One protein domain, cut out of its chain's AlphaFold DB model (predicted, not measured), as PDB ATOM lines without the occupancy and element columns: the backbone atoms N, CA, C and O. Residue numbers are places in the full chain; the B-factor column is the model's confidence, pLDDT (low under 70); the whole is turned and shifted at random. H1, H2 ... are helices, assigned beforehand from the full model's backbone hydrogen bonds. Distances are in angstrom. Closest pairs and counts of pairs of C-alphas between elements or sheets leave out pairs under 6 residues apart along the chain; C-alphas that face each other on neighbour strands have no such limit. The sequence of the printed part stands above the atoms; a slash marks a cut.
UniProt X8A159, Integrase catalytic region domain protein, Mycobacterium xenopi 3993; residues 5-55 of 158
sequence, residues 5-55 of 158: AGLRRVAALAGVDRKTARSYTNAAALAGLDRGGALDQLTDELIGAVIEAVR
ATOM      1  N   ALA A   5      12.258  10.502   3.505       61.75
ATOM      2  CA  ALA A   5      12.826  10.525   4.858       61.75
ATOM      3  C   ALA A   5      14.009   9.551   5.012       61.75
ATOM      4  O   ALA A   5      15.039   9.903   5.589       61.75
ATOM      5  N   GLY A   6      13.903   8.362   4.410       80.75
ATOM      6  CA  GLY A   6      14.977   7.365   4.415       80.75
ATOM      7  C   GLY A   6      16.244   7.859   3.715       80.75
ATOM      8  O   GLY A   6      17.339   7.715   4.248       80.75
ATOM      9  N   LEU A   7      16.104   8.536   2.570       85.19
ATOM     10  CA  LEU A   7      17.248   9.035   1.797       85.19
ATOM     11  C   LEU A   7      18.048  10.115   2.528       85.19
ATOM     12  O   LEU A   7      19.265  10.157   2.387       85.19
ATOM     13  N   ARG A   8      17.397  10.980   3.319       86.88
ATOM     14  CA  ARG A   8      18.106  11.976   4.144       86.88
ATOM     15  C   ARG A   8      18.958  11.306   5.220       86.88
ATOM     16  O   ARG A   8      20.090  11.720   5.435       86.88
ATOM     17  N   ARG A   9      18.431  10.257   5.859       89.56
ATOM     18  CA  ARG A   9      19.174   9.478   6.857       89.56
ATOM     19  C   ARG A   9      20.342   8.723   6.224       89.56
ATOM     20  O   ARG A   9      21.442   8.779   6.755       89.56
ATOM     21  N   VAL A  10      20.120   8.076   5.080       86.94
ATOM     22  CA  VAL A  10      21.175   7.380   4.322       86.94
ATOM     23  C   VAL A  10      22.275   8.352   3.892       86.94
ATOM     24  O   VAL A  10      23.445   8.071   4.109       86.94
ATOM     25  N   ALA A  11      21.910   9.517   3.350       90.00
ATOM     26  CA  ALA A  11      22.859  10.555   2.954       90.00
ATOM     27  C   ALA A  11      23.720  11.038   4.132       90.00
ATOM     28  O   ALA A  11      24.935  11.139   3.998       90.00
ATOM     29  N   ALA A  12      23.101  11.269   5.296       92.44
ATOM     30  CA  ALA A  12      23.811  11.670   6.507       92.44
ATOM     31  C   ALA A  12      24.774  10.584   7.016       92.44
ATOM     32  O   ALA A  12      25.900  10.900   7.380       92.44
ATOM     33  N   LEU A  13      24.353   9.312   7.012       90.94
ATOM     34  CA  LEU A  13      25.195   8.187   7.438       90.94
ATOM     35  C   LEU A  13      26.372   7.941   6.487       90.94
ATOM     36  O   LEU A  13      27.463   7.618   6.939       90.94
ATOM     37  N   ALA A  14      26.153   8.100   5.183       88.19
ATOM     38  CA  ALA A  14      27.173   7.887   4.160       88.19
ATOM     39  C   ALA A  14      28.047   9.128   3.890       88.19
ATOM     40  O   ALA A  14      29.016   9.032   3.144       88.19
ATOM     41  N   GLY A  15      27.711  10.297   4.450       93.25
ATOM     42  CA  GLY A  15      28.448  11.545   4.221       93.25
ATOM     43  C   GLY A  15      28.355  12.081   2.786       93.25
ATOM     44  O   GLY A  15      29.270  12.758   2.325       93.25
ATOM     45  N   VAL A  16      27.270  11.781   2.060       91.50
ATOM     46  CA  VAL A  16      27.089  12.161   0.645       91.50
ATOM     47  C   VAL A  16      25.904  13.105   0.446       91.50
ATOM     48  O   VAL A  16      24.982  13.143   1.260       91.50
ATOM     49  N   ASP A  17      25.874  13.834  -0.678       90.62
ATOM     50  CA  ASP A  17      24.678  14.594  -1.061       90.62
ATOM     51  C   ASP A  17      23.473  13.659  -1.273       90.62
ATOM     52  O   ASP A  17      23.590  12.524  -1.751       90.62
ATOM     53  N   ARG A  18      22.271  14.158  -0.966       90.00
ATOM     54  CA  ARG A  18      21.020  13.399  -1.091       90.00
ATOM     55  C   ARG A  18      20.801  12.851  -2.504       90.00
ATOM     56  O   ARG A  18      20.215  11.776  -2.644       90.00
ATOM     57  N   LYS A  19      21.223  13.567  -3.554       88.19
ATOM     58  CA  LYS A  19      21.114  13.089  -4.939       88.19
ATOM     59  C   LYS A  19      22.028  11.889  -5.177       88.19
ATOM     60  O   LYS A  19      21.596  10.940  -5.824       88.19
ATOM     61  N   THR A  20      23.231  11.899  -4.606       89.69
ATOM     62  CA  THR A  20      24.168  10.771  -4.653       89.69
ATOM     63  C   THR A  20      23.583   9.566  -3.928       89.69
ATOM     64  O   THR A  20      23.444   8.510  -4.535       89.69
ATOM     65  N   ALA A  21      23.109   9.736  -2.690       91.94
ATOM     66  CA  ALA A  21      22.440   8.660  -1.951       91.94
ATOM     67  C   ALA A  21      21.260   8.066  -2.739       91.94
ATOM     68  O   ALA A  21      21.097   6.849  -2.806       91.94
ATOM     69  N   ARG A  22      20.453   8.914  -3.389       91.88
ATOM     70  CA  ARG A  22      19.366   8.467  -4.269       91.88
ATOM     71  C   ARG A  22      19.879   7.660  -5.463       91.88
ATOM     72  O   ARG A  22      19.295   6.631  -5.768       91.88
ATOM     73  N   SER A  23      20.938   8.117  -6.127       92.25
ATOM     74  CA  SER A  23      21.518   7.424  -7.282       92.25
ATOM     75  C   SER A  23      21.951   6.005  -6.915       92.25
ATOM     76  O   SER A  23      21.508   5.050  -7.544       92.25
ATOM     77  N   TYR A  24      22.731   5.864  -5.839       92.88
ATOM     78  CA  TYR A  24      23.224   4.567  -5.368       92.88
ATOM     79  C   TYR A  24      22.104   3.647  -4.880       92.88
ATOM     80  O   TYR A  24      22.080   2.472  -5.224       92.88
ATOM     81  N   THR A  25      21.142   4.166  -4.115       92.25
ATOM     82  CA  THR A  25      20.033   3.340  -3.599       92.25
ATOM     83  C   THR A  25      19.072   2.883  -4.691       92.25
ATOM     84  O   THR A  25      18.567   1.765  -4.617       92.25
ATOM     85  N   ASN A  26      18.834   3.709  -5.712       92.06
ATOM     86  CA  ASN A  26      18.044   3.307  -6.871       92.06
ATOM     87  C   ASN A  26      18.777   2.246  -7.699       92.06
ATOM     88  O   ASN A  26      18.165   1.248  -8.063       92.06
ATOM     89  N   ALA A  27      20.073   2.435  -7.962       92.31
ATOM     90  CA  ALA A  27      20.883   1.454  -8.679       92.31
ATOM     91  C   ALA A  27      20.944   0.111  -7.937       92.31
ATOM     92  O   ALA A  27      20.751  -0.932  -8.549       92.31
ATOM     93  N   ALA A  28      21.106   0.134  -6.612       91.62
ATOM     94  CA  ALA A  28      21.076  -1.067  -5.784       91.62
ATOM     95  C   ALA A  28      19.727  -1.791  -5.838       91.62
ATOM     96  O   ALA A  28      19.695  -3.002  -6.026       91.62
ATOM     97  N   ALA A  29      18.612  -1.061  -5.740       91.56
ATOM     98  CA  ALA A  29      17.285  -1.663  -5.862       91.56
ATOM     99  C   ALA A  29      17.060  -2.294  -7.249       91.56
ATOM    100  O   ALA A  29      16.490  -3.376  -7.347       91.56
ATOM    101  N   LEU A  30      17.538  -1.647  -8.317       90.69
ATOM    102  CA  LEU A  30      17.473  -2.185  -9.681       90.69
ATOM    103  C   LEU A  30      18.385  -3.403  -9.883       90.69
ATOM    104  O   LEU A  30      18.030  -4.297 -10.643       90.69
ATOM    105  N   ALA A  31      19.517  -3.462  -9.180       90.81
ATOM    106  CA  ALA A  31      20.416  -4.615  -9.154       90.81
ATOM    107  C   ALA A  31      19.886  -5.783  -8.296       90.81
ATOM    108  O   ALA A  31      20.532  -6.824  -8.220       90.81
ATOM    109  N   GLY A  32      18.714  -5.631  -7.667       89.06
ATOM    110  CA  GLY A  32      18.058  -6.686  -6.891       89.06
ATOM    111  C   GLY A  32      18.332  -6.647  -5.386       89.06
ATOM    112  O   GLY A  32      17.972  -7.597  -4.698       89.06
ATOM    113  N   LEU A  33      18.929  -5.569  -4.861       89.69
ATOM    114  CA  LEU A  33      19.124  -5.401  -3.421       89.69
ATOM    115  C   LEU A  33      17.771  -5.240  -2.708       89.69
ATOM    116  O   LEU A  33      17.050  -4.262  -2.934       89.69
ATOM    117  N   ASP A  34      17.471  -6.154  -1.788       88.06
ATOM    118  CA  ASP A  34      16.311  -6.080  -0.906       88.06
ATOM    119  C   ASP A  34      16.700  -5.517   0.466       88.06
ATOM    120  O   ASP A  34      17.579  -6.016   1.170       88.06
ATOM    121  N   ARG A  35      15.970  -4.489   0.906       82.00
ATOM    122  CA  ARG A  35      16.164  -3.861   2.220       82.00
ATOM    123  C   ARG A  35      15.871  -4.807   3.384       82.00
ATOM    124  O   ARG A  35      16.382  -4.560   4.472       82.00
ATOM    125  N   GLY A  36      15.025  -5.819   3.180       84.38
ATOM    126  CA  GLY A  36      14.722  -6.851   4.173       84.38
ATOM    127  C   GLY A  36      15.606  -8.098   4.077       84.38
ATOM    128  O   GLY A  36      15.469  -8.992   4.909       84.38
ATOM    129  N   GLY A  37      16.483  -8.169   3.071       82.25
ATOM    130  CA  GLY A  37      17.309  -9.340   2.799       82.25
ATOM    131  C   GLY A  37      18.479  -9.516   3.773       82.25
ATOM    132  O   GLY A  37      18.862  -8.604   4.508       82.25
ATOM    133  N   ALA A  38      19.075 -10.710   3.754       84.94
ATOM    134  CA  ALA A  38      20.268 -11.034   4.534       84.94
ATOM    135  C   ALA A  38      21.500 -10.253   4.049       84.94
ATOM    136  O   ALA A  38      21.516  -9.738   2.933       84.94
ATOM    137  N   LEU A  39      22.550 -10.186   4.874       84.81
ATOM    138  CA  LEU A  39      23.789  -9.481   4.524       84.81
ATOM    139  C   LEU A  39      24.512 -10.122   3.326       84.81
ATOM    140  O   LEU A  39      25.165  -9.412   2.569       84.81
ATOM    141  N   ASP A  40      24.314 -11.424   3.111       89.38
ATOM    142  CA  ASP A  40      24.923 -12.215   2.032       89.38
ATOM    143  C   ASP A  40      24.561 -11.722   0.621       89.38
ATOM    144  O   ASP A  40      25.224 -12.081  -0.345       89.38
ATOM    145  N   GLN A  41      23.536 -10.873   0.485       87.12
ATOM    146  CA  GLN A  41      23.214 -10.208  -0.782       87.12
ATOM    147  C   GLN A  41      24.260  -9.156  -1.195       87.12
ATOM    148  O   GLN A  41      24.318  -8.773  -2.361       87.12
ATOM    149  N   LEU A  42      25.060  -8.642  -0.249       88.94
ATOM    150  CA  LEU A  42      26.101  -7.639  -0.493       88.94
ATOM    151  C   LEU A  42      27.368  -8.304  -1.040       88.94
ATOM    152  O   LEU A  42      28.435  -8.221  -0.435       88.94
ATOM    153  N   THR A  43      27.234  -8.984  -2.175       93.31
ATOM    154  CA  THR A  43      28.370  -9.592  -2.865       93.31
ATOM    155  C   THR A  43      29.135  -8.551  -3.678       93.31
ATOM    156  O   THR A  43      28.595  -7.500  -4.047       93.31
ATOM    157  N   ASP A  44      30.393  -8.852  -3.995       93.25
ATOM    158  CA  ASP A  44      31.224  -7.989  -4.837       93.25
ATOM    159  C   ASP A  44      30.611  -7.799  -6.234       93.25
ATOM    160  O   ASP A  44      30.718  -6.719  -6.815       93.25
ATOM    161  N   GLU A  45      29.896  -8.800  -6.756       92.69
ATOM    162  CA  GLU A  45      29.175  -8.711  -8.028       92.69
ATOM    163  C   GLU A  45      28.035  -7.690  -7.966       92.69
ATOM    164  O   GLU A  45      27.883  -6.879  -8.884       92.69
ATOM    165  N   LEU A  46      27.253  -7.685  -6.878       93.06
ATOM    166  CA  LEU A  46      26.186  -6.704  -6.685       93.06
ATOM    167  C   LEU A  46      26.767  -5.297  -6.521       93.06
ATOM    168  O   LEU A  46      26.285  -4.350  -7.143       93.06
ATOM    169  N   ILE A  47      27.831  -5.154  -5.727       92.44
ATOM    170  CA  ILE A  47      28.521  -3.871  -5.543       92.44
ATOM    171  C   ILE A  47      29.072  -3.369  -6.885       92.44
ATOM    172  O   ILE A  47      28.873  -2.202  -7.229       92.44
ATOM    173  N   GLY A  48      29.692  -4.247  -7.678       91.94
ATOM    174  CA  GLY A  48      30.195  -3.940  -9.015       91.94
ATOM    175  C   GLY A  48      29.097  -3.466  -9.967       91.94
ATOM    176  O   GLY A  48      29.257  -2.435 -10.619       91.94
ATOM    177  N   ALA A  49      27.949  -4.150  -9.991       91.81
ATOM    178  CA  ALA A  49      26.802  -3.761 -10.811       91.81
ATOM    179  C   ALA A  49      26.247  -2.379 -10.427       91.81
ATOM    180  O   ALA A  49      25.919  -1.571 -11.298       91.81
ATOM    181  N   VAL A  50      26.180  -2.073  -9.128       93.50
ATOM    182  CA  VAL A  50      25.746  -0.757  -8.636       93.50
ATOM    183  C   VAL A  50      26.739   0.334  -9.019       93.50
ATOM    184  O   VAL A  50      26.322   1.407  -9.455       93.50
ATOM    185  N   ILE A  51      28.039   0.075  -8.866       92.12
ATOM    186  CA  ILE A  51      29.084   1.035  -9.233       92.12
ATOM    187  C   ILE A  51      29.027   1.329 -10.728       92.12
ATOM    188  O   ILE A  51      29.026   2.502 -11.089       92.12
ATOM    189  N   GLU A  52      28.923   0.313 -11.588       89.12
ATOM    190  CA  GLU A  52      28.813   0.525 -13.036       89.12
ATOM    191  C   GLU A  52      27.525   1.261 -13.421       89.12
ATOM    192  O   GLU A  52      27.566   2.178 -14.234       89.12
ATOM    193  N   ALA A  53      26.391   0.965 -12.783       88.56
ATOM    194  CA  ALA A  53      25.139   1.673 -13.055       88.56
ATOM    195  C   ALA A  53      25.152   3.151 -12.612       88.56
ATOM    196  O   ALA A  53      24.447   3.981 -13.188       88.56
ATOM    197  N   VAL A  54      25.903   3.492 -11.559       90.44
ATOM    198  CA  VAL A  54      26.028   4.874 -11.056       90.44
ATOM    199  C   VAL A  54      27.195   5.612 -11.696       90.44
ATOM    200  O   VAL A  54      27.236   6.848 -11.649       90.44
ATOM    201  N   ARG A  55      28.148   4.878 -12.282       82.44
ATOM    202  CA  ARG A  55      29.287   5.443 -12.988       82.44
ATOM    203  C   ARG A  55      28.739   6.473 -13.967       82.44
ATOM    204  O   ARG A  55      27.905   6.135 -14.803       82.44
TER     205      ARG A  55
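Overview. This is residues 5 to 55 of the 158 residues of the protein "Integrase catalytic region domain protein" of Mycobacterium xenopi 3993 (UniProt X8A159). Helix H2 is the post in the middle of a small three-helix domain: H1 crosses one end of it nearly at a right angle, at residues 18 to 22 of H2, and H3 packs slantwise on residues 23 to 28 of H2, while H1 and H3 stay apart. Between H2 and H3 the chain makes a wide loop, residues 31 to 43, which swings out on the side of H2 where H1 lies, and its residues 35 to 40 stick out free. The printed part has 51 residues with three named helices, in the order H1, H2, H3, and no named strand; the class is all helix. It is compact, with a radius of gyration of the C-alphas of 10.9 A, and rounded in outline, spanning 25 by 25 by 16 A.

Arrangement. H1, residues 5 to 14, touches H2, residues 18 to 30, and the closest C-alphas, those of Ala 11 and Ala 21, are 5.3 A apart. H2 touches H1 with its residues 18 to 22 alone. The lines of H1 and H2 are about perpendicular, at 78 degrees. H2 touches H3, residues 44 to 54, with its residues 23 to 28 alone. The closest C-alphas of H2 and H3 are those of Ala 27 and Val 50, 5.3 A apart. H2 and H3 stand at a steep tilt of 54 degrees and run opposite ways. H1 and H3 are apart. In H1, H2 and H3 every pair of O i to N i+4 is within hydrogen-bond range.

Along the chain. H1 begins at C-alpha 5, (12.826, 10.525, 4.858), and ends at Ala 14, 14.6 A from first to last C-alpha. After residues 15 to 17, H2 begins at C-alpha 18, (21.020, 13.399, -1.091), and ends at Leu 30; with 13 residues and 18.1 A from first to last C-alpha it is the longest helix. Residues 31 to 43 follow with no named element. H3 runs from Asp 44 to Val 54, 15.2 A from first to last C-alpha, and ends at C-alpha 54, (26.028, 4.874, -11.056).

Size, cuts and confidence. The two C-alphas farthest apart are those of Ala 5 and Glu 45, at 28.3 A, and the first and last printed C-alphas, of Ala 5 and Arg 55, are 24.8 A apart. The printed part has no cut. The link from H1 to H2 is tight, with 3 residues, and the link from H2 to H3 is long, with 13 residues. The C-alphas of residues 31 to 43 lie 8 to 15 A from the mean of the C-alphas. The mean pLDDT of the printed part is 89.0, and one residue, residue 5, is under 70.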